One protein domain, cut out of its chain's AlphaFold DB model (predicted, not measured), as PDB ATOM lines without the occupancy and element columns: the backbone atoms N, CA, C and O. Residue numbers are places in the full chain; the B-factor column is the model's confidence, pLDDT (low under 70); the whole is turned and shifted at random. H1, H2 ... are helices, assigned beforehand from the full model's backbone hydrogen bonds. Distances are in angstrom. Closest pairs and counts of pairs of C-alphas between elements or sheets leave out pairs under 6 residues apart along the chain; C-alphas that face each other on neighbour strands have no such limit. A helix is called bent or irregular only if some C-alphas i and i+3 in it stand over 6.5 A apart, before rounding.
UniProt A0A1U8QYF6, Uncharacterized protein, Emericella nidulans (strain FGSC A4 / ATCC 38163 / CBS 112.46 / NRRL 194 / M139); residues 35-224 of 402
ATOM      1  N   LYS A  35      44.341  36.359  12.248       75.38
ATOM      2  CA  LYS A  35      44.825  36.673  13.603       75.38
ATOM      3  C   LYS A  35      43.802  36.302  14.678       75.38
ATOM      4  O   LYS A  35      44.178  35.782  15.723       75.38
ATOM      5  N   GLU A  36      42.529  36.583  14.427       79.00
ATOM      6  CA  GLU A  36      41.449  36.296  15.370       79.00
ATOM      7  C   GLU A  36      41.140  34.796  15.416       79.00
ATOM      8  O   GLU A  36      40.970  34.236  16.497       79.00
ATOM      9  N   SER A  37      41.151  34.124  14.258       75.31
ATOM     10  CA  SER A  37      41.045  32.660  14.184       75.31
ATOM     11  C   SER A  37      42.183  31.988  14.962       75.31
ATOM     12  O   SER A  37      41.936  31.161  15.839       75.31
ATOM     13  N   LEU A  38      43.426  32.420  14.733       73.69
ATOM     14  CA  LEU A  38      44.605  31.918  15.436       73.69
ATOM     15  C   LEU A  38      44.507  32.108  16.955       73.69
ATOM     16  O   LEU A  38      44.842  31.186  17.691       73.69
ATOM     17  N   LYS A  39      44.031  33.264  17.435       78.94
ATOM     18  CA  LYS A  39      43.812  33.488  18.874       78.94
ATOM     19  C   LYS A  39      42.816  32.495  19.466       78.94
ATOM     20  O   LYS A  39      43.143  31.840  20.445       78.94
ATOM     21  N   LYS A  40      41.647  32.328  18.838       79.81
ATOM     22  CA  LYS A  40      40.622  31.368  19.293       79.81
ATOM     23  C   LYS A  40      41.149  29.939  19.322       79.81
ATOM     24  O   LYS A  40      40.812  29.164  20.215       79.81
ATOM     25  N   VAL A  41      41.962  29.586  18.328       71.56
ATOM     26  CA  VAL A  41      42.657  28.301  18.296       71.56
ATOM     27  C   VAL A  41      43.578  28.211  19.508       71.56
ATOM     28  O   VAL A  41      43.381  27.309  20.302       71.56
ATOM     29  N   ILE A  42      44.491  29.160  19.727       71.44
ATOM     30  CA  ILE A  42      45.400  29.159  20.887       71.44
ATOM     31  C   ILE A  42      44.644  29.033  22.216       71.44
ATOM     32  O   ILE A  42      44.963  28.132  22.984       71.44
ATOM     33  N   GLU A  43      43.609  29.844  22.448       77.75
ATOM     34  CA  GLU A  43      42.783  29.798  23.667       77.75
ATOM     35  C   GLU A  43      42.177  28.408  23.891       77.75
ATOM     36  O   GLU A  43      42.282  27.825  24.971       77.75
ATOM     37  N   LYS A  44      41.577  27.823  22.848       72.56
ATOM     38  CA  LYS A  44      41.013  26.472  22.934       72.56
ATOM     39  C   LYS A  44      42.085  25.443  23.275       72.56
ATOM     40  O   LYS A  44      41.812  24.482  23.995       72.56
ATOM     41  N   ILE A  45      43.289  25.622  22.748       69.50
ATOM     42  CA  ILE A  45      44.383  24.701  23.008       69.50
ATOM     43  C   ILE A  45      44.883  24.829  24.450       69.50
ATOM     44  O   ILE A  45      45.117  23.805  25.095       69.50
ATOM     45  N   GLU A  46      45.022  26.049  24.964       72.75
ATOM     46  CA  GLU A  46      45.392  26.307  26.360       72.75
ATOM     47  C   GLU A  46      44.414  25.618  27.316       72.75
ATOM     48  O   GLU A  46      44.843  24.843  28.171       72.75
ATOM     49  N   ILE A  47      43.107  25.759  27.073       74.06
ATOM     50  CA  ILE A  47      42.058  25.085  27.855       74.06
ATOM     51  C   ILE A  47      42.239  23.559  27.847       74.06
ATOM     52  O   ILE A  47      42.148  22.908  28.892       74.06
ATOM     53  N   VAL A  48      42.501  22.953  26.685       70.62
ATOM     54  CA  VAL A  48      42.697  21.495  26.581       70.62
ATOM     55  C   VAL A  48      43.970  21.053  27.309       70.62
ATOM     56  O   VAL A  48      43.971  20.012  27.971       70.62
ATOM     57  N   ALA A  49      45.047  21.838  27.229       69.75
ATOM     58  CA  ALA A  49      46.299  21.552  27.922       69.75
ATOM     59  C   ALA A  49      46.143  21.631  29.450       69.75
ATOM     60  O   ALA A  49      46.598  20.729  30.158       69.75
ATOM     61  N   GLU A  50      45.458  22.657  29.958       72.75
ATOM     62  CA  GLU A  50      45.121  22.791  31.379       72.75
ATOM     63  C   GLU A  50      44.238  21.634  31.857       72.75
ATOM     64  O   GLU A  50      44.536  20.999  32.872       72.75
ATOM     65  N   THR A  51      43.213  21.286  31.073       73.38
ATOM     66  CA  THR A  51      42.325  20.146  31.353       73.38
ATOM     67  C   THR A  51      43.118  18.843  31.453       73.38
ATOM     68  O   THR A  51      42.900  18.043  32.363       73.38
ATOM     69  N   TYR A  52      44.085  18.634  30.555       77.19
ATOM     70  CA  TYR A  52      44.960  17.466  30.600       77.19
ATOM     71  C   TYR A  52      45.849  17.440  31.848       77.19
ATOM     72  O   TYR A  52      46.015  16.380  32.455       77.19
ATOM     73  N   MET A  53      46.422  18.579  32.242       73.25
ATOM     74  CA  MET A  53      47.246  18.665  33.451       73.25
ATOM     75  C   MET A  53      46.426  18.335  34.698       73.25
ATOM     76  O   MET A  53      46.819  17.459  35.469       73.25
ATOM     77  N   PHE A  54      45.238  18.930  34.824       74.62
ATOM     78  CA  PHE A  54      44.298  18.622  35.897       74.62
ATOM     79  C   PHE A  54      43.907  17.135  35.917       74.62
ATOM     80  O   PHE A  54      43.948  16.483  36.965       74.62
ATOM     81  N   PHE A  55      43.578  16.568  34.753       75.88
ATOM     82  CA  PHE A  55      43.259  15.148  34.615       75.88
ATOM     83  C   PHE A  55      44.428  14.266  35.055       75.88
ATOM     84  O   PHE A  55      44.243  13.308  35.804       75.88
ATOM     85  N   LYS A  56      45.645  14.581  34.607       78.06
ATOM     86  CA  LYS A  56      46.849  13.828  34.948       78.06
ATOM     87  C   LYS A  56      47.075  13.804  36.460       78.06
ATOM     88  O   LYS A  56      47.305  12.722  36.999       78.06
ATOM     89  N   ASP A  57      46.982  14.954  37.115       80.81
ATOM     90  CA  ASP A  57      47.216  15.072  38.554       80.81
ATOM     91  C   ASP A  57      46.122  14.333  39.343       80.81
ATOM     92  O   ASP A  57      46.425  13.510  40.209       80.81
ATOM     93  N   THR A  58      44.859  14.479  38.927       78.38
ATOM     94  CA  THR A  58      43.722  13.724  39.484       78.38
ATOM     95  C   THR A  58      43.922  12.210  39.357       78.38
ATOM     96  O   THR A  58      43.664  11.451  40.293       78.38
ATOM     97  N   MET A  59      44.400  11.734  38.205       79.94
ATOM     98  CA  MET A  59      44.668  10.311  37.982       79.94
ATOM     99  C   MET A  59      45.861   9.807  38.799       79.94
ATOM    100  O   MET A  59      45.884   8.637  39.185       79.94
ATOM    101  N   ASP A  60      46.861  10.647  39.054       84.62
ATOM    102  CA  ASP A  60      47.996  10.302  39.908       84.62
ATOM    103  C   ASP A  60      47.585  10.195  41.384       84.62
ATOM    104  O   ASP A  60      48.050   9.285  42.075       84.62
ATOM    105  N   ASP A  61      46.641  11.018  41.844       83.12
ATOM    106  CA  ASP A  61      46.035  10.876  43.171       83.12
ATOM    107  C   ASP A  61      45.114   9.656  43.267       83.12
ATOM    108  O   ASP A  61      45.227   8.864  44.204       83.12
ATOM    109  N   ALA A  62      44.274   9.419  42.256       79.44
ATOM    110  CA  ALA A  62      43.388   8.257  42.216       79.44
ATOM    111  C   ALA A  62      44.155   6.920  42.243       79.44
ATOM    112  O   ALA A  62      43.666   5.940  42.804       79.44
ATOM    113  N   LYS A  63      45.379   6.864  41.698       81.25
ATOM    114  CA  LYS A  63      46.253   5.676  41.784       81.25
ATOM    115  C   LYS A  63      46.687   5.333  43.207       81.25
ATOM    116  O   LYS A  63      47.012   4.174  43.454       81.25
ATOM    117  N   LYS A  64      46.726   6.308  44.120       85.88
ATOM    118  CA  LYS A  64      47.119   6.101  45.524       85.88
ATOM    119  C   LYS A  64      46.015   5.404  46.328       85.88
ATOM    120  O   LYS A  64      46.286   4.871  47.400       85.88
ATOM    121  N   ILE A  65      44.783   5.379  45.813       82.81
ATOM    122  CA  ILE A  65      43.657   4.684  46.438       82.81
ATOM    123  C   ILE A  65      43.885   3.170  46.317       82.81
ATOM    124  O   ILE A  65      44.031   2.637  45.214       82.81
ATOM    125  N   LYS A  66      43.889   2.472  47.461       78.12
ATOM    126  CA  LYS A  66      44.230   1.042  47.587       78.12
ATOM    127  C   LYS A  66      43.481   0.151  46.583       78.12
ATOM    128  O   LYS A  66      44.099  -0.690  45.934       78.12
ATOM    129  N   ASP A  67      42.193   0.413  46.375       75.38
ATOM    130  CA  ASP A  67      41.325  -0.407  45.515       75.38
ATOM    131  C   ASP A  67      41.341   0.008  44.032       75.38
ATOM    132  O   ASP A  67      40.708  -0.623  43.185       75.38
ATOM    133  N   MET A  68      42.073   1.069  43.689       77.69
ATOM    134  CA  MET A  68      42.169   1.575  42.319       77.69
ATOM    135  C   MET A  68      43.403   1.087  41.577       77.69
ATOM    136  O   MET A  68      43.394   1.043  40.344       77.69
ATOM    137  N   ALA A  69      44.441   0.658  42.293       78.75
ATOM    138  CA  ALA A  69      45.694   0.209  41.696       78.75
ATOM    139  C   ALA A  69      45.481  -0.869  40.613       78.75
ATOM    140  O   ALA A  69      46.066  -0.795  39.528       78.75
ATOM    141  N   GLN A  70      44.585  -1.832  40.857       77.50
ATOM    142  CA  GLN A  70      44.258  -2.889  39.895       77.50
ATOM    143  C   GLN A  70      43.506  -2.357  38.665       77.50
ATOM    144  O   GLN A  70      43.805  -2.758  37.539       77.50
ATOM    145  N   THR A  71      42.600  -1.397  38.849       74.12
ATOM    146  CA  THR A  71      41.861  -0.732  37.763       74.12
ATOM    147  C   THR A  71      42.800   0.055  36.852       74.12
ATOM    148  O   THR A  71      42.725  -0.057  35.626       74.12
ATOM    149  N   PHE A  72      43.749   0.792  37.434       78.38
ATOM    150  CA  PHE A  72      44.791   1.492  36.683       78.38
ATOM    151  C   PHE A  72      45.745   0.528  35.973       78.38
ATOM    152  O   PHE A  72      46.180   0.814  34.858       78.38
ATOM    153  N   LYS A  73      46.048  -0.632  36.573       81.69
ATOM    154  CA  LYS A  73      46.851  -1.684  35.931       81.69
ATOM    155  C   LYS A  73      46.137  -2.252  34.702       81.69
ATOM    156  O   LYS A  73      46.759  -2.337  33.646       81.69
ATOM    157  N   LEU A  74      44.842  -2.561  34.818       75.88
ATOM    158  CA  LEU A  74      44.001  -3.045  33.714       75.88
ATOM    159  C   LEU A  74      43.885  -2.017  32.578       75.88
ATOM    160  O   LEU A  74      43.926  -2.376  31.407       75.88
ATOM    161  N   ARG A  75      43.785  -0.726  32.913       75.12
ATOM    162  CA  ARG A  75      43.568   0.366  31.943       75.12
ATOM    163  C   ARG A  75      44.848   1.102  31.538       75.12
ATOM    164  O   ARG A  75      44.786   2.142  30.881       75.12
ATOM    165  N   ARG A  76      46.021   0.570  31.894       79.81
ATOM    166  CA  ARG A  76      47.327   1.221  31.691       79.81
ATOM    167  C   ARG A  76      47.577   1.621  30.236       79.81
ATOM    168  O   ARG A  76      48.137   2.688  30.001       79.81
ATOM    169  N   ASN A  77      47.178   0.784  29.279       74.88
ATOM    170  CA  ASN A  77      47.403   1.046  27.854       74.88
ATOM    171  C   ASN A  77      46.624   2.273  27.374       74.88
ATOM    172  O   ASN A  77      47.208   3.135  26.723       74.88
ATOM    173  N   LEU A  78      45.354   2.396  27.771       71.62
ATOM    174  CA  LEU A  78      44.522   3.553  27.445       71.62
ATOM    175  C   LEU A  78      45.112   4.835  28.045       71.62
ATOM    176  O   LEU A  78      45.315   5.813  27.341       71.62
ATOM    177  N   ILE A  79      45.481   4.803  29.325       72.69
ATOM    178  CA  ILE A  79      46.068   5.966  30.008       72.69
ATOM    179  C   ILE A  79      47.403   6.372  29.372       72.69
ATOM    180  O   ILE A  79      47.699   7.559  29.234       72.69
ATOM    181  N   ARG A  80      48.224   5.395  28.966       77.62
ATOM    182  CA  ARG A  80      49.476   5.665  28.253       77.62
ATOM    183  C   ARG A  80      49.206   6.297  26.886       77.62
ATOM    184  O   ARG A  80      49.905   7.252  26.567       77.62
ATOM    185  N   LYS A  81      48.201   5.810  26.146       74.69
ATOM    186  CA  LYS A  81      47.771   6.360  24.849       74.69
ATOM    187  C   LYS A  81      47.332   7.824  24.985       74.69
ATOM    188  O   LYS A  81      47.917   8.681  24.336       74.69
ATOM    189  N   VAL A  82      46.438   8.123  25.931       70.19
ATOM    190  CA  VAL A  82      45.999   9.502  26.238       70.19
ATOM    191  C   VAL A  82      47.195  10.401  26.566       70.19
ATOM    192  O   VAL A  82      47.306  11.522  26.083       70.19
ATOM    193  N   LYS A  83      48.154   9.903  27.359       74.94
ATOM    194  CA  LYS A  83      49.369  10.656  27.702       74.94
ATOM    195  C   LYS A  83      50.288  10.909  26.505       74.94
ATOM    196  O   LYS A  83      50.887  11.980  26.442       74.94
ATOM    197  N   SER A  84      50.476   9.939  25.611       74.12
ATOM    198  CA  SER A  84      51.294  10.144  24.410       74.12
ATOM    199  C   SER A  84      50.629  11.112  23.437       74.12
ATOM    200  O   SER A  84      51.304  12.016  22.959       74.12
ATOM    201  N   GLU A  85      49.319  10.977  23.222       71.94
ATOM    202  CA  GLU A  85      48.546  11.860  22.343       71.94
ATOM    203  C   GLU A  85      48.554  13.297  22.862       71.94
ATOM    204  O   GLU A  85      48.888  14.212  22.119       71.94
ATOM    205  N   ALA A  86      48.336  13.500  24.165       70.75
ATOM    206  CA  ALA A  86      48.437  14.824  24.774       70.75
ATOM    207  C   ALA A  86      49.814  15.470  24.560       70.75
ATOM    208  O   ALA A  86      49.908  16.644  24.210       70.75
ATOM    209  N   LYS A  87      50.903  14.711  24.740       77.81
ATOM    210  CA  LYS A  87      52.262  15.225  24.503       77.81
ATOM    211  C   LYS A  87      52.486  15.617  23.047       77.81
ATOM    212  O   LYS A  87      53.111  16.647  22.804       77.81
ATOM    213  N   GLN A  88      52.012  14.797  22.114       78.44
ATOM    214  CA  GLN A  88      52.120  15.070  20.687       78.44
ATOM    215  C   GLN A  88      51.355  16.347  20.328       78.44
ATOM    216  O   GLN A  88      51.942  17.269  19.773       78.44
ATOM    217  N   ILE A  89      50.098  16.448  20.759       71.94
ATOM    218  CA  ILE A  89      49.236  17.615  20.553       71.94
ATOM    219  C   ILE A  89      49.881  18.895  21.110       71.94
ATOM    220  O   ILE A  89      49.909  19.923  20.437       71.94
ATOM    221  N   ILE A  90      50.458  18.845  22.317       71.62
ATOM    222  CA  ILE A  90      51.165  19.990  22.917       71.62
ATOM    223  C   ILE A  90      52.410  20.372  22.099       71.62
ATOM    224  O   ILE A  90      52.721  21.557  21.960       71.62
ATOM    225  N   ALA A  91      53.156  19.395  21.579       76.88
ATOM    226  CA  ALA A  91      54.330  19.662  20.753       76.88
ATOM    227  C   ALA A  91      53.944  20.297  19.406       76.88
ATOM    228  O   ALA A  91      54.554  21.286  18.999       76.88
ATOM    229  N   GLU A  92      52.900  19.779  18.756       74.25
ATOM    230  CA  GLU A  92      52.354  20.320  17.508       74.25
ATOM    231  C   GLU A  92      51.788  21.731  17.697       74.25
ATOM    232  O   GLU A  92      52.059  22.618  16.885       74.25
ATOM    233  N   LEU A  93      51.103  21.982  18.817       70.25
ATOM    234  CA  LEU A  93      50.694  23.325  19.225       70.25
ATOM    235  C   LEU A  93      51.896  24.266  19.283       70.25
ATOM    236  O   LEU A  93      51.869  25.329  18.671       70.25
ATOM    237  N   LYS A  94      52.949  23.898  20.024       75.25
ATOM    238  CA  LYS A  94      54.127  24.765  20.178       75.25
ATOM    239  C   LYS A  94      54.750  25.084  18.825       75.25
ATOM    240  O   LYS A  94      55.142  26.223  18.590       75.25
ATOM    241  N   ALA A  95      54.801  24.104  17.925       79.12
ATOM    242  CA  ALA A  95      55.277  24.315  16.566       79.12
ATOM    243  C   ALA A  95      54.400  25.321  15.798       79.12
ATOM    244  O   ALA A  95      54.939  26.250  15.197       79.12
ATOM    245  N   LEU A  96      53.068  25.195  15.851       70.75
ATOM    246  CA  LEU A  96      52.151  26.138  15.198       70.75
ATOM    247  C   LEU A  96      52.255  27.547  15.789       70.75
ATOM    248  O   LEU A  96      52.423  28.506  15.038       70.75
ATOM    249  N   THR A  97      52.221  27.687  17.114       71.25
ATOM    250  CA  THR A  97      52.334  28.993  17.778       71.25
ATOM    251  C   THR A  97      53.654  29.681  17.437       71.25
ATOM    252  O   THR A  97      53.671  30.889  17.206       71.25
ATOM    253  N   ASN A  98      54.752  28.929  17.322       76.62
ATOM    254  CA  ASN A  98      56.043  29.478  16.908       76.62
ATOM    255  C   ASN A  98      56.025  29.974  15.455       76.62
ATOM    256  O   ASN A  98      56.491  31.080  15.192       76.62
ATOM    257  N   ILE A  99      55.453  29.197  14.527       71.81
ATOM    258  CA  ILE A  99      55.331  29.581  13.107       71.81
ATOM    259  C   ILE A  99      54.519  30.875  12.958       71.81
ATOM    260  O   ILE A  99      54.852  31.725  12.136       71.81
ATOM    261  N   PHE A 100      53.474  31.042  13.769       71.00
ATOM    262  CA  PHE A 100      52.549  32.172  13.667       71.00
ATOM    263  C   PHE A 100      52.781  33.280  14.698       71.00
ATOM    264  O   PHE A 100      52.020  34.248  14.740       71.00
ATOM    265  N   SER A 101      53.868  33.207  15.471       73.19
ATOM    266  CA  SER A 101      54.287  34.266  16.396       73.19
ATOM    267  C   SER A 101      54.303  35.666  15.750       73.19
ATOM    268  O   SER A 101      53.798  36.603  16.377       73.19
ATOM    269  N   PRO A 102      54.738  35.844  14.479       71.00
ATOM    270  CA  PRO A 102      54.707  37.152  13.816       71.00
ATOM    271  C   PRO A 102      53.306  37.764  13.640       71.00
ATOM    272  O   PRO A 102      53.190  38.984  13.537       71.00
ATOM    273  N   LEU A 103      52.240  36.950  13.609       70.94
ATOM    274  CA  LEU A 103      50.848  37.432  13.540       70.94
ATOM    275  C   LEU A 103      50.323  37.912  14.892       70.94
ATOM    276  O   LEU A 103      49.445  38.780  14.960       70.94
ATOM    277  N   LEU A 104      50.836  37.315  15.965       70.12
ATOM    278  CA  LEU A 104      50.436  37.600  17.338       70.12
ATOM    279  C   LEU A 104      51.144  38.846  17.870       70.12
ATOM    280  O   LEU A 104      50.543  39.624  18.611       70.12
ATOM    281  N   GLN A 105      52.384  39.076  17.442       76.69
ATOM    282  CA  GLN A 105      53.144  40.267  17.797       76.69
ATOM    283  C   GLN A 105      52.557  41.507  17.104       76.69
ATOM    284  O   GLN A 105      52.473  41.592  15.881       76.69
ATOM    285  N   ASN A 106      52.157  42.509  17.893       66.12
ATOM    286  CA  ASN A 106      51.646  43.791  17.385       66.12
ATOM    287  C   ASN A 106      52.745  44.676  16.752       66.12
ATOM    288  O   ASN A 106      52.451  45.778  16.298       66.12
ATOM    289  N   SER A 107      53.999  44.219  16.751       57.22
ATOM    290  CA  SER A 107      55.206  45.010  16.492       57.22
ATOM    291  C   SER A 107      55.909  44.709  15.166       57.22
ATOM    292  O   SER A 107      56.962  45.298  14.912       57.22
ATOM    293  N   SER A 108      55.381  43.829  14.305       56.56
ATOM    294  CA  SER A 108      55.988  43.599  12.990       56.56
ATOM    295  C   SER A 108      55.819  44.850  12.116       56.56
ATOM    296  O   SER A 108      54.777  45.078  11.509       56.56
ATOM    297  N   ARG A 109      56.863  45.693  12.072       57.94
ATOM    298  CA  ARG A 109      56.960  46.854  11.164       57.94
ATOM    299  C   ARG A 109      56.925  46.449   9.684       57.94
ATOM    300  O   ARG A 109      56.743  47.308   8.830       57.94
ATOM    301  N   ASP A 110      57.090  45.162   9.395       75.81
ATOM    302  CA  ASP A 110      57.089  44.615   8.048       75.81
ATOM    303  C   ASP A 110      55.697  44.093   7.651       75.81
ATOM    304  O   ASP A 110      55.275  42.984   8.006       75.81
ATOM    305  N   SER A 111      54.972  44.921   6.896       72.06
ATOM    306  CA  SER A 111      53.646  44.598   6.363       72.06
ATOM    307  C   SER A 111      53.672  43.422   5.382       72.06
ATOM    308  O   SER A 111      52.665  42.720   5.272       72.06
ATOM    309  N   VAL A 112      54.804  43.167   4.708       72.19
ATOM    310  CA  VAL A 112      54.962  42.040   3.773       72.19
ATOM    311  C   VAL A 112      55.069  40.737   4.555       72.19
ATOM    312  O   VAL A 112      54.311  39.802   4.290       72.19
ATOM    313  N   GLN A 113      55.900  40.697   5.598       70.50
ATOM    314  CA  GLN A 113      56.019  39.521   6.466       70.50
ATOM    315  C   GLN A 113      54.684  39.167   7.136       70.50
ATOM    316  O   GLN A 113      54.311  37.993   7.224       70.50
ATOM    317  N   LYS A 114      53.917  40.175   7.566       72.56
ATOM    318  CA  LYS A 114      52.571  39.977   8.117       72.56
ATOM    319  C   LYS A 114      51.640  39.318   7.097       72.56
ATOM    320  O   LYS A 114      50.988  38.332   7.431       72.56
ATOM    321  N   TRP A 115      51.626  39.805   5.860       70.69
ATOM    322  CA  TRP A 115      50.817  39.248   4.774       70.69
ATOM    323  C   TRP A 115      51.215  37.816   4.402       70.69
ATOM    324  O   TRP A 115      50.348  36.947   4.304       70.69
ATOM    325  N   ILE A 116      52.519  37.545   4.268       74.25
ATOM    326  CA  ILE A 116      53.052  36.195   4.029       74.25
ATOM    327  C   ILE A 116      52.574  35.248   5.129       74.25
ATOM    328  O   ILE A 116      52.086  34.153   4.844       74.25
ATOM    329  N   THR A 117      52.648  35.684   6.386       73.00
ATOM    330  CA  THR A 117      52.258  34.851   7.525       73.00
ATOM    331  C   THR A 117      50.736  34.634   7.579       73.00
ATOM    332  O   THR A 117      50.295  33.524   7.874       73.00
ATOM    333  N   GLN A 118      49.912  35.635   7.237       72.62
ATOM    334  CA  GLN A 118      48.451  35.473   7.160       72.62
ATOM    335  C   GLN A 118      48.046  34.523   6.023       72.62
ATOM    336  O   GLN A 118      47.161  33.686   6.195       72.62
ATOM    337  N   PHE A 119      48.722  34.603   4.875       69.62
ATOM    338  CA  PHE A 119      48.501  33.687   3.758       69.62
ATOM    339  C   PHE A 119      48.929  32.253   4.104       69.62
ATOM    340  O   PHE A 119      48.215  31.291   3.811       69.62
ATOM    341  N   GLN A 120      50.067  32.090   4.786       74.12
ATOM    342  CA  GLN A 120      50.492  30.791   5.308       74.12
ATOM    343  C   GLN A 120      49.495  30.237   6.329       74.12
ATOM    344  O   GLN A 120      49.219  29.038   6.292       74.12
ATOM    345  N   TRP A 121      48.928  31.083   7.199       75.56
ATOM    346  CA  TRP A 121      47.866  30.679   8.122       75.56
ATOM    347  C   TRP A 121      46.656  30.169   7.357       75.56
ATOM    348  O   TRP A 121      46.253  29.044   7.596       75.56
ATOM    349  N   TYR A 122      46.140  30.925   6.390       73.69
ATOM    350  CA  TYR A 122      44.978  30.520   5.598       73.69
ATOM    351  C   TYR A 122      45.118  29.115   4.987       73.69
ATOM    352  O   TYR A 122      44.198  28.296   5.032       73.69
ATOM    353  N   ARG A 123      46.307  28.781   4.470       71.25
ATOM    354  CA  ARG A 123      46.571  27.446   3.904       71.25
ATOM    355  C   ARG A 123      46.812  26.383   4.975       71.25
ATOM    356  O   ARG A 123      46.377  25.238   4.823       71.25
ATOM    357  N   LYS A 124      47.487  26.736   6.074       73.88
ATOM    358  CA  LYS A 124      47.732  25.828   7.209       73.88
ATOM    359  C   LYS A 124      46.520  25.623   8.107       73.88
ATOM    360  O   LYS A 124      46.447  24.610   8.787       73.88
ATOM    361  N   GLU A 125      45.543  26.510   8.094       74.50
ATOM    362  CA  GLU A 125      44.319  26.392   8.876       74.50
ATOM    363  C   GLU A 125      43.581  25.108   8.487       74.50
ATOM    364  O   GLU A 125      43.369  24.209   9.304       74.50
ATOM    365  N   LYS A 126      43.335  24.931   7.188       71.69
ATOM    366  CA  LYS A 126      42.689  23.720   6.673       71.69
ATOM    367  C   LYS A 126      43.592  22.494   6.734       71.69
ATOM    368  O   LYS A 126      43.078  21.397   6.950       71.69
ATOM    369  N   SER A 127      44.910  22.665   6.562       73.25
ATOM    370  CA  SER A 127      45.901  21.578   6.431       73.25
ATOM    371  C   SER A 127      46.691  21.219   7.707       73.25
ATOM    372  O   SER A 127      47.357  20.192   7.740       73.25
ATOM    373  N   ALA A 128      46.531  21.918   8.823       73.81
ATOM    374  CA  ALA A 128      47.207  21.596  10.086       73.81
ATOM    375  C   ALA A 128      46.337  21.876  11.316       73.81
ATOM    376  O   ALA A 128      46.323  21.074  12.244       73.81
ATOM    377  N   VAL A 129      45.548  22.953  11.300       74.38
ATOM    378  CA  VAL A 129      44.739  23.352  12.462       74.38
ATOM    379  C   VAL A 129      43.501  22.474  12.616       74.38
ATOM    380  O   VAL A 129      43.238  21.993  13.711       74.38
ATOM    381  N   VAL A 130      42.759  22.202  11.537       79.75
ATOM    382  CA  VAL A 130      41.543  21.361  11.604       79.75
ATOM    383  C   VAL A 130      41.784  19.962  12.219       79.75
ATOM    384  O   VAL A 130      41.032  19.594  13.119       79.75
ATOM    385  N   PRO A 131      42.806  19.178  11.819       78.31
ATOM    386  CA  PRO A 131      43.131  17.901  12.448       78.31
ATOM    387  C   PRO A 131      43.575  18.102  13.871       78.31
ATOM    388  O   PRO A 131      43.066  17.408  14.725       78.31
ATOM    389  N   LEU A 132      44.436  19.083  14.148       76.44
ATOM    390  CA  LEU A 132      44.878  19.323  15.513       76.44
ATOM    391  C   LEU A 132      43.685  19.590  16.449       76.44
ATOM    392  O   LEU A 132      43.624  19.063  17.556       76.44
ATOM    393  N   LEU A 133      42.691  20.358  15.991       78.12
ATOM    394  CA  LEU A 133      41.448  20.583  16.728       78.12
ATOM    395  C   LEU A 133      40.598  19.315  16.875       78.12
ATOM    396  O   LEU A 133      39.906  19.170  17.887       78.12
ATOM    397  N   MET A 134      40.622  18.421  15.886       81.00
ATOM    398  CA  MET A 134      39.961  17.119  15.962       81.00
ATOM    399  C   MET A 134      40.680  16.197  16.956       81.00
ATOM    400  O   MET A 134      40.034  15.617  17.823       81.00
ATOM    401  N   ASP A 135      42.006  16.139  16.906       73.50
ATOM    402  CA  ASP A 135      42.863  15.367  17.804       73.50
ATOM    403  C   ASP A 135      42.652  15.810  19.253       73.50
ATOM    404  O   ASP A 135      42.498  14.987  20.151       73.50
ATOM    405  N   MET A 136      42.531  17.119  19.485       76.94
ATOM    406  CA  MET A 136      42.168  17.672  20.790       76.94
ATOM    407  C   MET A 136      40.770  17.280  21.246       76.94
ATOM    408  O   MET A 136      40.572  17.014  22.430       76.94
ATOM    409  N   ARG A 137      39.794  17.245  20.334       78.06
ATOM    410  CA  ARG A 137      38.430  16.820  20.661       78.06
ATOM    411  C   ARG A 137      38.398  15.347  21.060       78.06
ATOM    412  O   ARG A 137      37.777  15.010  22.065       78.06
ATOM    413  N   ILE A 138      39.096  14.499  20.306       75.62
ATOM    414  CA  ILE A 138      39.261  13.072  20.601       75.62
ATOM    415  C   ILE A 138      39.962  12.908  21.952       75.62
ATOM    416  O   ILE A 138      39.483  12.162  22.807       75.62
ATOM    417  N   LEU A 139      41.038  13.662  22.196       77.44
ATOM    418  CA  LEU A 139      41.745  13.652  23.473       77.44
ATOM    419  C   LEU A 139      40.814  14.036  24.629       77.44
ATOM    420  O   LEU A 139      40.734  13.297  25.609       77.44
ATOM    421  N   GLN A 140      40.079  15.142  24.516       76.50
ATOM    422  CA  GLN A 140      39.123  15.582  25.533       76.50
ATOM    423  C   GLN A 140      38.066  14.506  25.809       76.50
ATOM    424  O   GLN A 140      37.899  14.093  26.956       76.50
ATOM    425  N   GLY A 141      37.430  13.973  24.761       73.44
ATOM    426  CA  GLY A 141      36.441  12.903  24.899       73.44
ATOM    427  C   GLY A 141      37.018  11.640  25.547       73.44
ATOM    428  O   GLY A 141      36.360  10.999  26.365       73.44
ATOM    429  N   SER A 142      38.274  11.300  25.244       72.75
ATOM    430  CA  SER A 142      38.959  10.166  25.864       72.75
ATOM    431  C   SER A 142      39.235  10.386  27.359       72.75
ATOM    432  O   SER A 142      39.062   9.458  28.152       72.75
ATOM    433  N   MET A 143      39.608  11.606  27.768       79.62
ATOM    434  CA  MET A 143      39.815  11.964  29.176       79.62
ATOM    435  C   MET A 143      38.502  11.903  29.959       79.62
ATOM    436  O   MET A 143      38.461  11.266  31.014       79.62
ATOM    437  N   ASP A 144      37.424  12.468  29.409       76.12
ATOM    438  CA  ASP A 144      36.082  12.430  30.006       76.12
ATOM    439  C   ASP A 144      35.596  10.986  30.197       76.12
ATOM    440  O   ASP A 144      35.054  10.617  31.246       76.12
ATOM    441  N   LEU A 145      35.849  10.128  29.204       80.06
ATOM    442  CA  LEU A 145      35.513   8.710  29.264       80.06
ATOM    443  C   LEU A 145      36.308   7.987  30.359       80.06
ATOM    444  O   LEU A 145      35.738   7.210  31.129       80.06
ATOM    445  N   VAL A 146      37.615   8.242  30.469       74.44
ATOM    446  CA  VAL A 146      38.437   7.657  31.540       74.44
ATOM    447  C   VAL A 146      37.965   8.138  32.911       74.44
ATOM    448  O   VAL A 146      37.806   7.306  33.803       74.44
ATOM    449  N   ALA A 147      37.689   9.434  33.075       75.88
ATOM    450  CA  ALA A 147      37.173   9.990  34.323       75.88
ATOM    451  C   ALA A 147      35.844   9.326  34.723       75.88
ATOM    452  O   ALA A 147      35.717   8.819  35.837       75.88
ATOM    453  N   THR A 148      34.902   9.210  33.783       81.69
ATOM    454  CA  THR A 148      33.610   8.529  33.986       81.69
ATOM    455  C   THR A 148      33.799   7.079  34.433       81.69
ATOM    456  O   THR A 148      33.137   6.608  35.358       81.69
ATOM    457  N   LEU A 149      34.738   6.363  33.811       80.38
ATOM    458  CA  LEU A 149      35.034   4.970  34.139       80.38
ATOM    459  C   LEU A 149      35.691   4.804  35.516       80.38
ATOM    460  O   LEU A 149      35.429   3.810  36.195       80.38
ATOM    461  N   VAL A 150      36.529   5.756  35.932       80.00
ATOM    462  CA  VAL A 150      37.094   5.801  37.287       80.00
ATOM    463  C   VAL A 150      35.977   6.044  38.300       80.00
ATOM    464  O   VAL A 150      35.836   5.256  39.232       80.00
ATOM    465  N   THR A 151      35.109   7.034  38.081       84.81
ATOM    466  CA  THR A 151      33.955   7.308  38.957       84.81
ATOM    467  C   THR A 151      33.017   6.107  39.063       84.81
ATOM    468  O   THR A 151      32.593   5.737  40.158       84.81
ATOM    469  N   LEU A 152      32.743   5.431  37.944       87.44
ATOM    470  CA  LEU A 152      31.949   4.202  37.917       87.44
ATOM    471  C   LEU A 152      32.574   3.106  38.790       87.44
ATOM    472  O   LEU A 152      31.857   2.403  39.502       87.44
ATOM    473  N   GLN A 153      33.900   2.959  38.748       85.00
ATOM    474  CA  GLN A 153      34.605   1.991  39.582       85.00
ATOM    475  C   GLN A 153      34.555   2.376  41.066       85.00
ATOM    476  O   GLN A 153      34.324   1.500  41.897       85.00
ATOM    477  N   MET A 154      34.709   3.662  41.402       84.94
ATOM    478  CA  MET A 154      34.558   4.142  42.783       84.94
ATOM    479  C   MET A 154      33.165   3.818  43.321       84.94
ATOM    480  O   MET A 154      33.041   3.213  44.381       84.94
ATOM    481  N   LEU A 155      32.117   4.136  42.559       88.38
ATOM    482  CA  LEU A 155      30.736   3.863  42.956       88.38
ATOM    483  C   LEU A 155      30.440   2.371  43.061       88.38
ATOM    484  O   LEU A 155      29.704   1.964  43.953       88.38
ATOM    485  N   LYS A 156      31.020   1.541  42.187       87.12
ATOM    486  CA  LYS A 156      30.884   0.084  42.282       87.12
ATOM    487  C   LYS A 156      31.495  -0.451  43.580       87.12
ATOM    488  O   LYS A 156      30.883  -1.312  44.206       87.12
ATOM    489  N   ASN A 157      32.650   0.070  43.992       85.94
ATOM    490  CA  ASN A 157      33.264  -0.295  45.268       85.94
ATOM    491  C   ASN A 157      32.402   0.196  46.447       85.94
ATOM    492  O   ASN A 157      32.106  -0.578  47.351       85.94
ATOM    493  N   SER A 158      31.906   1.440  46.404       85.81
ATOM    494  CA  SER A 158      30.999   1.972  47.435       85.81
ATOM    495  C   SER A 158      29.686   1.191  47.530       85.81
ATOM    496  O   SER A 158      29.193   0.958  48.628       85.81
ATOM    497  N   TYR A 159      29.137   0.733  46.401       88.00
ATOM    498  CA  TYR A 159      27.928  -0.094  46.354       88.00
ATOM    499  C   TYR A 159      28.099  -1.421  47.104       88.00
ATOM    500  O   TYR A 159      27.167  -1.875  47.761       88.00
ATOM    501  N   GLN A 160      29.281  -2.040  47.009       83.62
ATOM    502  CA  GLN A 160      29.576  -3.298  47.703       83.62
ATOM    503  C   GLN A 160      29.662  -3.118  49.223       83.62
ATOM    504  O   GLN A 160      29.309  -4.039  49.955       83.62
ATOM    505  N   ASN A 161      30.067  -1.933  49.685       84.25
ATOM    506  CA  ASN A 161      30.312  -1.651  51.100       84.25
ATOM    507  C   ASN A 161      29.137  -0.951  51.807       84.25
ATOM    508  O   ASN A 161      29.111  -0.899  53.032       84.25
ATOM    509  N   ALA A 162      28.179  -0.389  51.066       86.88
ATOM    510  CA  ALA A 162      27.055   0.344  51.641       86.88
ATOM    511  C   ALA A 162      25.886  -0.588  52.006       86.88
ATOM    512  O   ALA A 162      25.384  -1.336  51.159       86.88
ATOM    513  N   GLU A 163      25.412  -0.515  53.251       84.12
ATOM    514  CA  GLU A 163      24.175  -1.175  53.702       84.12
ATOM    515  C   GLU A 163      22.936  -0.312  53.411       84.12
ATOM    516  O   GLU A 163      21.925  -0.819  52.928       84.12
ATOM    517  N   SER A 164      23.040   1.007  53.593       83.19
ATOM    518  CA  SER A 164      21.994   1.987  53.278       83.19
ATOM    519  C   SER A 164      22.297   2.758  51.987       83.19
ATOM    520  O   SER A 164      23.445   3.107  51.722       83.19
ATOM    521  N   GLY A 165      21.268   3.089  51.198       84.88
ATOM    522  CA  GLY A 165      21.415   3.942  50.007       84.88
ATOM    523  C   GLY A 165      21.851   3.218  48.725       84.88
ATOM    524  O   GLY A 165      22.189   3.874  47.736       84.88
ATOM    525  N   ARG A 166      21.801   1.877  48.705       90.25
ATOM    526  CA  ARG A 166      22.127   1.059  47.522       90.25
ATOM    527  C   ARG A 166      21.338   1.455  46.282       90.25
ATOM    528  O   ARG A 166      21.931   1.513  45.210       90.25
ATOM    529  N   ASP A 167      20.056   1.784  46.416       91.31
ATOM    530  CA  ASP A 167      19.210   2.150  45.273       91.31
ATOM    531  C   ASP A 167      19.685   3.442  44.596       91.31
ATOM    532  O   ASP A 167      19.762   3.513  43.368       91.31
ATOM    533  N   SER A 168      20.099   4.438  45.386       92.31
ATOM    534  CA  SER A 168      20.666   5.688  44.866       92.31
ATOM    535  C   SER A 168      21.986   5.433  44.132       92.31
ATOM    536  O   SER A 168      22.152   5.845  42.981       92.31
ATOM    537  N   ILE A 169      22.895   4.663  44.743       90.44
ATOM    538  CA  ILE A 169      24.176   4.295  44.120       90.44
ATOM    539  C   ILE A 169      23.940   3.465  42.847       90.44
ATOM    540  O   ILE A 169      24.594   3.685  41.827       90.44
ATOM    541  N   HIS A 170      22.971   2.547  42.860       91.31
ATOM    542  CA  HIS A 170      22.603   1.739  41.702       91.31
ATOM    543  C   HIS A 170      22.100   2.606  40.542       91.31
ATOM    544  O   HIS A 170      22.521   2.419  39.396       91.31
ATOM    545  N   MET A 171      21.247   3.593  40.830       92.75
ATOM    546  CA  MET A 171      20.763   4.541  39.828       92.75
ATOM    547  C   MET A 171      21.897   5.392  39.242       92.75
ATOM    548  O   MET A 171      21.951   5.565  38.022       92.75
ATOM    549  N   GLN A 172      22.851   5.840  40.064       92.00
ATOM    550  CA  GLN A 172      24.042   6.555  39.590       92.00
ATOM    551  C   GLN A 172      24.930   5.676  38.699       92.00
ATOM    552  O   GLN A 172      25.336   6.103  37.619       92.00
ATOM    553  N   ILE A 173      25.174   4.419  39.090       91.75
ATOM    554  CA  ILE A 173      25.914   3.442  38.275       91.75
ATOM    555  C   ILE A 173      25.224   3.244  36.920       91.75
ATOM    556  O   ILE A 173      25.885   3.253  35.879       91.75
ATOM    557  N   LYS A 174      23.895   3.085  36.910       95.00
ATOM    558  CA  LYS A 174      23.109   2.928  35.678       95.00
ATOM    559  C   LYS A 174      23.224   4.156  34.774       95.00
ATOM    560  O   LYS A 174      23.368   4.002  33.563       95.00
ATOM    561  N   HIS A 175      23.186   5.356  35.347       92.44
ATOM    562  CA  HIS A 175      23.363   6.600  34.605       92.44
ATOM    563  C   HIS A 175      24.772   6.717  33.999       92.44
ATOM    564  O   HIS A 175      24.901   6.937  32.796       92.44
ATOM    565  N   LEU A 176      25.824   6.476  34.786       89.62
ATOM    566  CA  LEU A 176      27.211   6.552  34.313       89.62
ATOM    567  C   LEU A 176      27.540   5.506  33.242       89.62
ATOM    568  O   LEU A 176      28.311   5.796  32.328       89.62
ATOM    569  N   ARG A 177      26.937   4.309  33.298       90.25
ATOM    570  CA  ARG A 177      27.058   3.321  32.210       90.25
ATOM    571  C   ARG A 177      26.505   3.858  30.894       90.25
ATOM    572  O   ARG A 177      27.205   3.802  29.890       90.25
ATOM    573  N   ARG A 178      25.310   4.458  30.916       92.75
ATOM    574  CA  ARG A 178      24.722   5.090  29.724       92.75
ATOM    575  C   ARG A 178      25.602   6.218  29.189       92.75
ATOM    576  O   ARG A 178      25.826   6.291  27.988       92.75
ATOM    577  N   LEU A 179      26.144   7.067  30.068       84.19
ATOM    578  CA  LEU A 179      27.080   8.121  29.657       84.19
ATOM    579  C   LEU A 179      28.353   7.551  29.025       84.19
ATOM    580  O   LEU A 179      28.827   8.081  28.027       84.19
ATOM    581  N   THR A 180      28.874   6.447  29.562       84.88
ATOM    582  CA  THR A 180      30.042   5.748  29.005       84.88
ATOM    583  C   THR A 180      29.747   5.215  27.600       84.88
ATOM    584  O   THR A 180      30.566   5.383  26.702       84.88
ATOM    585  N   GLU A 181      28.581   4.599  27.392       85.62
ATOM    586  CA  GLU A 181      28.149   4.082  26.085       85.62
ATOM    587  C   GLU A 181      28.001   5.208  25.052       85.62
ATOM    588  O   GLU A 181      28.540   5.111  23.947       85.62
ATOM    589  N   ILE A 182      27.332   6.302  25.429       88.12
ATOM    590  CA  ILE A 182      27.170   7.490  24.577       88.12
ATOM    591  C   ILE A 182      28.537   8.104  24.249       88.12
ATOM    592  O   ILE A 182      28.821   8.392  23.087       88.12
ATOM    593  N   GLY A 183      29.393   8.275  25.258       77.94
ATOM    594  CA  GLY A 183      30.733   8.834  25.101       77.94
ATOM    595  C   GLY A 183      31.618   7.988  24.188       77.94
ATOM    596  O   GLY A 183      32.295   8.535  23.323       77.94
ATOM    597  N   LEU A 184      31.566   6.658  24.317       81.62
ATOM    598  CA  LEU A 184      32.313   5.741  23.455       81.62
ATOM    599  C   LEU A 184      31.847   5.829  21.998       81.62
ATOM    600  O   LEU A 184      32.682   5.904  21.099       81.62
ATOM    601  N   LYS A 185      30.529   5.852  21.765       87.38
ATOM    602  CA  LYS A 185      29.966   5.988  20.417       87.38
ATOM    603  C   LYS A 185      30.408   7.301  19.767       87.38
ATOM    604  O   LYS A 185      30.900   7.291  18.644       87.38
ATOM    605  N   LYS A 186      30.312   8.410  20.502       86.69
ATOM    606  CA  LYS A 186      30.760   9.724  20.029       86.69
ATOM    607  C   LYS A 186      32.259   9.741  19.714       86.69
ATOM    608  O   LYS A 186      32.658  10.255  18.678       86.69
ATOM    609  N   LEU A 187      33.085   9.139  20.573       81.50
ATOM    610  CA  LEU A 187      34.529   9.055  20.351       81.50
ATOM    611  C   LEU A 187      34.863   8.258  19.080       81.50
ATOM    612  O   LEU A 187      35.744   8.653  18.326       81.50
ATOM    613  N   GLN A 188      34.134   7.170  18.808       83.38
ATOM    614  CA  GLN A 188      34.284   6.401  17.569       83.38
ATOM    615  C   GLN A 188      33.868   7.198  16.327       83.38
ATOM    616  O   GLN A 188      34.510   7.087  15.282       83.38
ATOM    617  N   GLU A 189      32.800   7.990  16.427       89.06
ATOM    618  CA  GLU A 189      32.363   8.888  15.355       89.06
ATOM    619  C   GLU A 189      33.420   9.967  15.071       89.06
ATOM    620  O   GLU A 189      33.785  10.159  13.910       89.06
ATOM    621  N   ASP A 190      33.975  10.598  16.111       81.25
ATOM    622  CA  ASP A 190      35.048  11.593  15.985       81.25
ATOM    623  C   ASP A 190      36.334  10.962  15.393       81.25
ATOM    624  O   ASP A 190      36.921  11.522  14.464       81.25
ATOM    625  N   GLU A 191      36.740   9.759  15.831       81.75
ATOM    626  CA  GLU A 191      37.874   9.018  15.240       81.75
ATOM    627  C   GLU A 191      37.632   8.663  13.761       81.75
ATOM    628  O   GLU A 191      38.549   8.709  12.935       81.75
ATOM    629  N   LYS A 192      36.398   8.301  13.388       87.38
ATOM    630  CA  LYS A 192      36.041   8.035  11.987       87.38
ATOM    631  C   LYS A 192      36.122   9.314  11.154       87.38
ATOM    632  O   LYS A 192      36.708   9.293  10.074       87.38
ATOM    633  N   ALA A 193      35.588  10.422  11.662       85.69
ATOM    634  CA  ALA A 193      35.650  11.718  10.994       85.69
ATOM    635  C   ALA A 193      37.103  12.181  10.786       85.69
ATOM    636  O   ALA A 193      37.458  12.639   9.699       85.69
ATOM    637  N   GLN A 194      37.971  11.988  11.781       84.69
ATOM    638  CA  GLN A 194      39.405  12.266  11.674       84.69
ATOM    639  C   GLN A 194      40.064  11.462  10.542       84.69
ATOM    640  O   GLN A 194      40.792  12.026   9.723       84.69
ATOM    641  N   LYS A 195      39.776  10.156  10.444       83.88
ATOM    642  CA  LYS A 195      40.303   9.296   9.366       83.88
ATOM    643  C   LYS A 195      39.860   9.763   7.983       83.88
ATOM    644  O   LYS A 195      40.678   9.781   7.066       83.88
ATOM    645  N   GLU A 196      38.605  10.178   7.832       87.25
ATOM    646  CA  GLU A 196      38.103  10.715   6.563       87.25
ATOM    647  C   GLU A 196      38.792  12.033   6.184       87.25
ATOM    648  O   GLU A 196      39.200  12.210   5.036       87.25
ATOM    649  N   ILE A 197      39.018  12.931   7.149       83.19
ATOM    650  CA  ILE A 197      39.779  14.171   6.923       83.19
ATOM    651  C   ILE A 197      41.208  13.849   6.461       83.19
ATOM    652  O   ILE A 197      41.693  14.436   5.491       83.19
ATOM    653  N   LEU A 198      41.880  12.900   7.118       78.38
ATOM    654  CA  LEU A 198      43.231  12.469   6.749       78.38
ATOM    655  C   LEU A 198      43.275  11.841   5.350       78.38
ATOM    656  O   LEU A 198      44.182  12.138   4.573       78.38
ATOM    657  N   LYS A 199      42.273  11.031   4.994       82.88
ATOM    658  CA  LYS A 199      42.157  10.426   3.663       82.88
ATOM    659  C   LYS A 199      41.993  11.487   2.573       82.88
ATOM    660  O   LYS A 199      42.731  11.452   1.591       82.88
ATOM    661  N   LYS A 200      41.101  12.466   2.780       81.69
ATOM    662  CA  LYS A 200      40.910  13.606   1.862       81.69
ATOM    663  C   LYS A 200      42.203  14.409   1.676       81.69
ATOM    664  O   LYS A 200      42.527  14.831   0.573       81.69
ATOM    665  N   ARG A 201      43.011  14.566   2.725       72.56
ATOM    666  CA  ARG A 201      44.309  15.258   2.617       72.56
ATOM    667  C   ARG A 201      45.338  14.506   1.806       72.56
ATOM    668  O   ARG A 201      46.072  15.139   1.055       72.56
ATOM    669  N   LEU A 202      45.394  13.183   1.944       70.19
ATOM    670  CA  LEU A 202      46.331  12.369   1.175       70.19
ATOM    671  C   LEU A 202      46.097  12.535  -0.336       70.19
ATOM    672  O   LEU A 202      47.045  12.489  -1.117       70.19
ATOM    673  N   THR A 203      44.848  12.784  -0.741       69.12
ATOM    674  CA  THR A 203      44.483  13.063  -2.134       69.12
ATOM    675  C   THR A 203      44.749  14.512  -2.560       69.12
ATOM    676  O   THR A 203      45.176  14.730  -3.689       69.12
ATOM    677  N   THR A 204      44.575  15.501  -1.674       65.31
ATOM    678  CA  THR A 204      44.712  16.936  -2.011       65.31
ATOM    679  C   THR A 204      46.144  17.477  -1.885       65.31
ATOM    680  O   THR A 204      46.505  18.433  -2.571       65.31
ATOM    681  N   ALA A 205      47.005  16.857  -1.070       58.28
ATOM    682  CA  ALA A 205      48.357  17.356  -0.776       58.28
ATOM    683  C   ALA A 205      49.254  17.531  -2.019       58.28
ATOM    684  O   ALA A 205      50.119  18.403  -2.031       58.28
ATOM    685  N   LYS A 206      49.024  16.769  -3.098       57.19
ATOM    686  CA  LYS A 206      49.784  16.909  -4.355       57.19
ATOM    687  C   LYS A 206      49.529  18.234  -5.086       57.19
ATOM    688  O   LYS A 206      50.362  18.657  -5.880       57.19
ATOM    689  N   GLN A 207      48.393  18.881  -4.837       57.41
ATOM    690  CA  GLN A 207      47.972  20.097  -5.538       57.41
ATOM    691  C   GLN A 207      48.432  21.378  -4.819       57.41
ATOM    692  O   GLN A 207      48.695  22.398  -5.460       57.41
ATOM    693  N   ASP A 208      48.585  21.325  -3.492       57.31
ATOM    694  CA  ASP A 208      48.888  22.503  -2.673       57.31
ATOM    695  C   ASP A 208      50.355  22.964  -2.758       57.31
ATOM    696  O   ASP A 208      50.602  24.178  -2.792       57.31
ATOM    697  N   ASP A 209      51.311  22.034  -2.887       61.00
ATOM    698  CA  ASP A 209      52.752  22.336  -2.991       61.00
ATOM    699  C   ASP A 209      53.108  23.116  -4.267       61.00
ATOM    700  O   ASP A 209      53.962  24.010  -4.255       61.00
ATOM    701  N   MET A 210      52.416  22.836  -5.374       60.72
ATOM    702  CA  MET A 210      52.625  23.538  -6.644       60.72
ATOM    703  C   MET A 210      52.159  24.998  -6.555       60.72
ATOM    704  O   MET A 210      52.876  25.919  -6.945       60.72
ATOM    705  N   ALA A 211      50.990  25.231  -5.957       58.91
ATOM    706  CA  ALA A 211      50.454  26.576  -5.773       58.91
ATOM    707  C   ALA A 211      51.239  27.396  -4.729       58.91
ATOM    708  O   ALA A 211      51.265  28.622  -4.807       58.91
ATOM    709  N   LEU A 212      51.884  26.757  -3.739       61.53
ATOM    710  CA  LEU A 212      52.758  27.450  -2.780       61.53
ATOM    711  C   LEU A 212      54.031  27.961  -3.458       61.53
ATOM    712  O   LEU A 212      54.403  29.117  -3.262       61.53
ATOM    713  N   ASN A 213      54.655  27.131  -4.294       66.75
ATOM    714  CA  ASN A 213      55.817  27.541  -5.077       66.75
ATOM    715  C   ASN A 213      55.483  28.684  -6.041       66.75
ATOM    716  O   ASN A 213      56.254  29.636  -6.134       66.75
ATOM    717  N   LEU A 214      54.311  28.642  -6.685       67.81
ATOM    718  CA  LEU A 214      53.838  29.728  -7.545       67.81
ATOM    719  C   LEU A 214      53.644  31.037  -6.762       67.81
ATOM    720  O   LEU A 214      54.164  32.074  -7.161       67.81
ATOM    721  N   ALA A 215      52.939  31.001  -5.627       62.28
ATOM    722  CA  ALA A 215      52.694  32.196  -4.816       62.28
ATOM    723  C   ALA A 215      54.001  32.809  -4.282       62.28
ATOM    724  O   ALA A 215      54.175  34.024  -4.328       62.28
ATOM    725  N   LEU A 216      54.945  31.976  -3.831       70.75
ATOM    726  CA  LEU A 216      56.262  32.437  -3.387       70.75
ATOM    727  C   LEU A 216      57.098  33.007  -4.539       70.75
ATOM    728  O   LEU A 216      57.821  33.979  -4.332       70.75
ATOM    729  N   GLN A 217      57.000  32.445  -5.748       71.56
ATOM    730  CA  GLN A 217      57.634  33.030  -6.931       71.56
ATOM    731  C   GLN A 217      57.034  34.392  -7.277       71.56
ATOM    732  O   GLN A 217      57.793  35.327  -7.495       71.56
ATOM    733  N   ILE A 218      55.705  34.529  -7.262       68.62
ATOM    734  CA  ILE A 218      55.024  35.805  -7.530       68.62
ATOM    735  C   ILE A 218      55.448  36.862  -6.508       68.62
ATOM    736  O   ILE A 218      55.803  37.968  -6.898       68.62
ATOM    737  N   ILE A 219      55.489  36.524  -5.215       67.12
ATOM    738  CA  ILE A 219      55.944  37.452  -4.168       67.12
ATOM    739  C   ILE A 219      57.403  37.870  -4.407       67.12
ATOM    740  O   ILE A 219      57.696  39.060  -4.387       67.12
ATOM    741  N   ARG A 220      58.299  36.932  -4.740       72.12
ATOM    742  CA  ARG A 220      59.704  37.248  -5.070       72.12
ATOM    743  C   ARG A 220      59.854  38.105  -6.326       72.12
ATOM    744  O   ARG A 220      60.797  38.884  -6.413       72.12
ATOM    745  N   ILE A 221      58.986  37.923  -7.320       71.81
ATOM    746  CA  ILE A 221      58.971  38.750  -8.532       71.81
ATOM    747  C   ILE A 221      58.510  40.161  -8.169       71.81
ATOM    748  O   ILE A 221      59.200  41.116  -8.502       71.81
ATOM    749  N   LEU A 222      57.428  40.295  -7.402       57.81
ATOM    750  CA  LEU A 222      56.920  41.587  -6.934       57.81
ATOM    751  C   LEU A 222      57.940  42.337  -6.061       57.81
ATOM    752  O   LEU A 222      58.086  43.548  -6.195       57.81
ATOM    753  N   GLU A 223      58.690  41.626  -5.216       65.19
ATOM    754  CA  GLU A 223      59.795  42.191  -4.427       65.19
ATOM    755  C   GLU A 223      60.948  42.709  -5.301       65.19
ATOM    756  O   GLU A 223      61.604  43.687  -4.939       65.19
ATOM    757  N   LYS A 224      61.204  42.071  -6.450       71.00
ATOM    758  CA  LYS A 224      62.256  42.469  -7.399       71.00
ATOM    759  C   LYS A 224      61.821  43.582  -8.348       71.00
ATOM    760  O   LYS A 224      62.643  44.425  -8.691       71.00
TER     761      LYS A 224
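Overview. This is residues 35 to 224 of the 402 residues of an uncharacterized protein of Emericella nidulans (strain FGSC A4 / ATCC 38163 / CBS 112.46 / NRRL 194 / M139) (UniProt A0A1U8QYF6). Long helices lie lengthwise in a rod: arms H4b and H5a form a long hairpin, and H1 and H3 pack on part of H4b in a three-helix up-and-down bundle. H4 and H5 both bend, and their arms H4a and H5b come near each other toward one end of the rod. The printed part has 190 residues with five named helices, H1 to H5 in chain order, and no named strand: all helix. It is loose, with a radius of gyration of the C-alphas of 22.7 A, and spans 84 by 36 by 26 A.

Along the chain. H5, residues 166 to 224, was assigned by its hydrogen bonds as one helix but is bent: C-alphas 203 and 206 are 6.9 A apart. Its arms are H5a, residues 166 to 203, 55.8 A, and H5b, residues 206 to 224, 28.6 A, ending at C-alpha 224 (62.256, 42.469, -7.399). H4, residues 111 to 161, likewise one helix by its hydrogen bonds, is bent, with C-alphas 127 and 130 6.8 A apart; its arms are H4a, residues 111 to 127, 24.3 A, and H4b, residues 130 to 161, 47.1 A. H1, residues 35 to 62, 40.4 A, begins at C-alpha 35 (44.825, 36.673, 13.603). H2 is residues 69 to 74. H3, residues 76 to 104, 39.2 A, is irregular, with C-alphas 99 and 102 7.6 A apart.

Arrangement. H5a and H4b touch as a hairpin, closest at the C-alphas of Arg 166 and Tyr 159, 6.0 A. H4b with residues 133 to 147 alone touches H1, closest at C-alphas Met 136 and Val 48, 7.0 A. H1 and H3 touch, opposite ways at a shallow tilt of 28 degrees, closest at C-alphas Lys 35 and Leu 103, 6.1 A. H2 and H4b are close but not clearly touching. Every O i to N i+4 pair is within hydrogen-bond range in H1, H2, H4b and H5a; H3 has 22 of 25, H4a 12 of 13 and H5b 13 of 15.

Size, cuts and confidence. The two farthest C-alphas, of Glu 163 and Lys 224, are 84.2 A apart. The printed part has no cut and no long link. Its mean pLDDT is 76.7; 24 residues are under 70, among them 203 to 215.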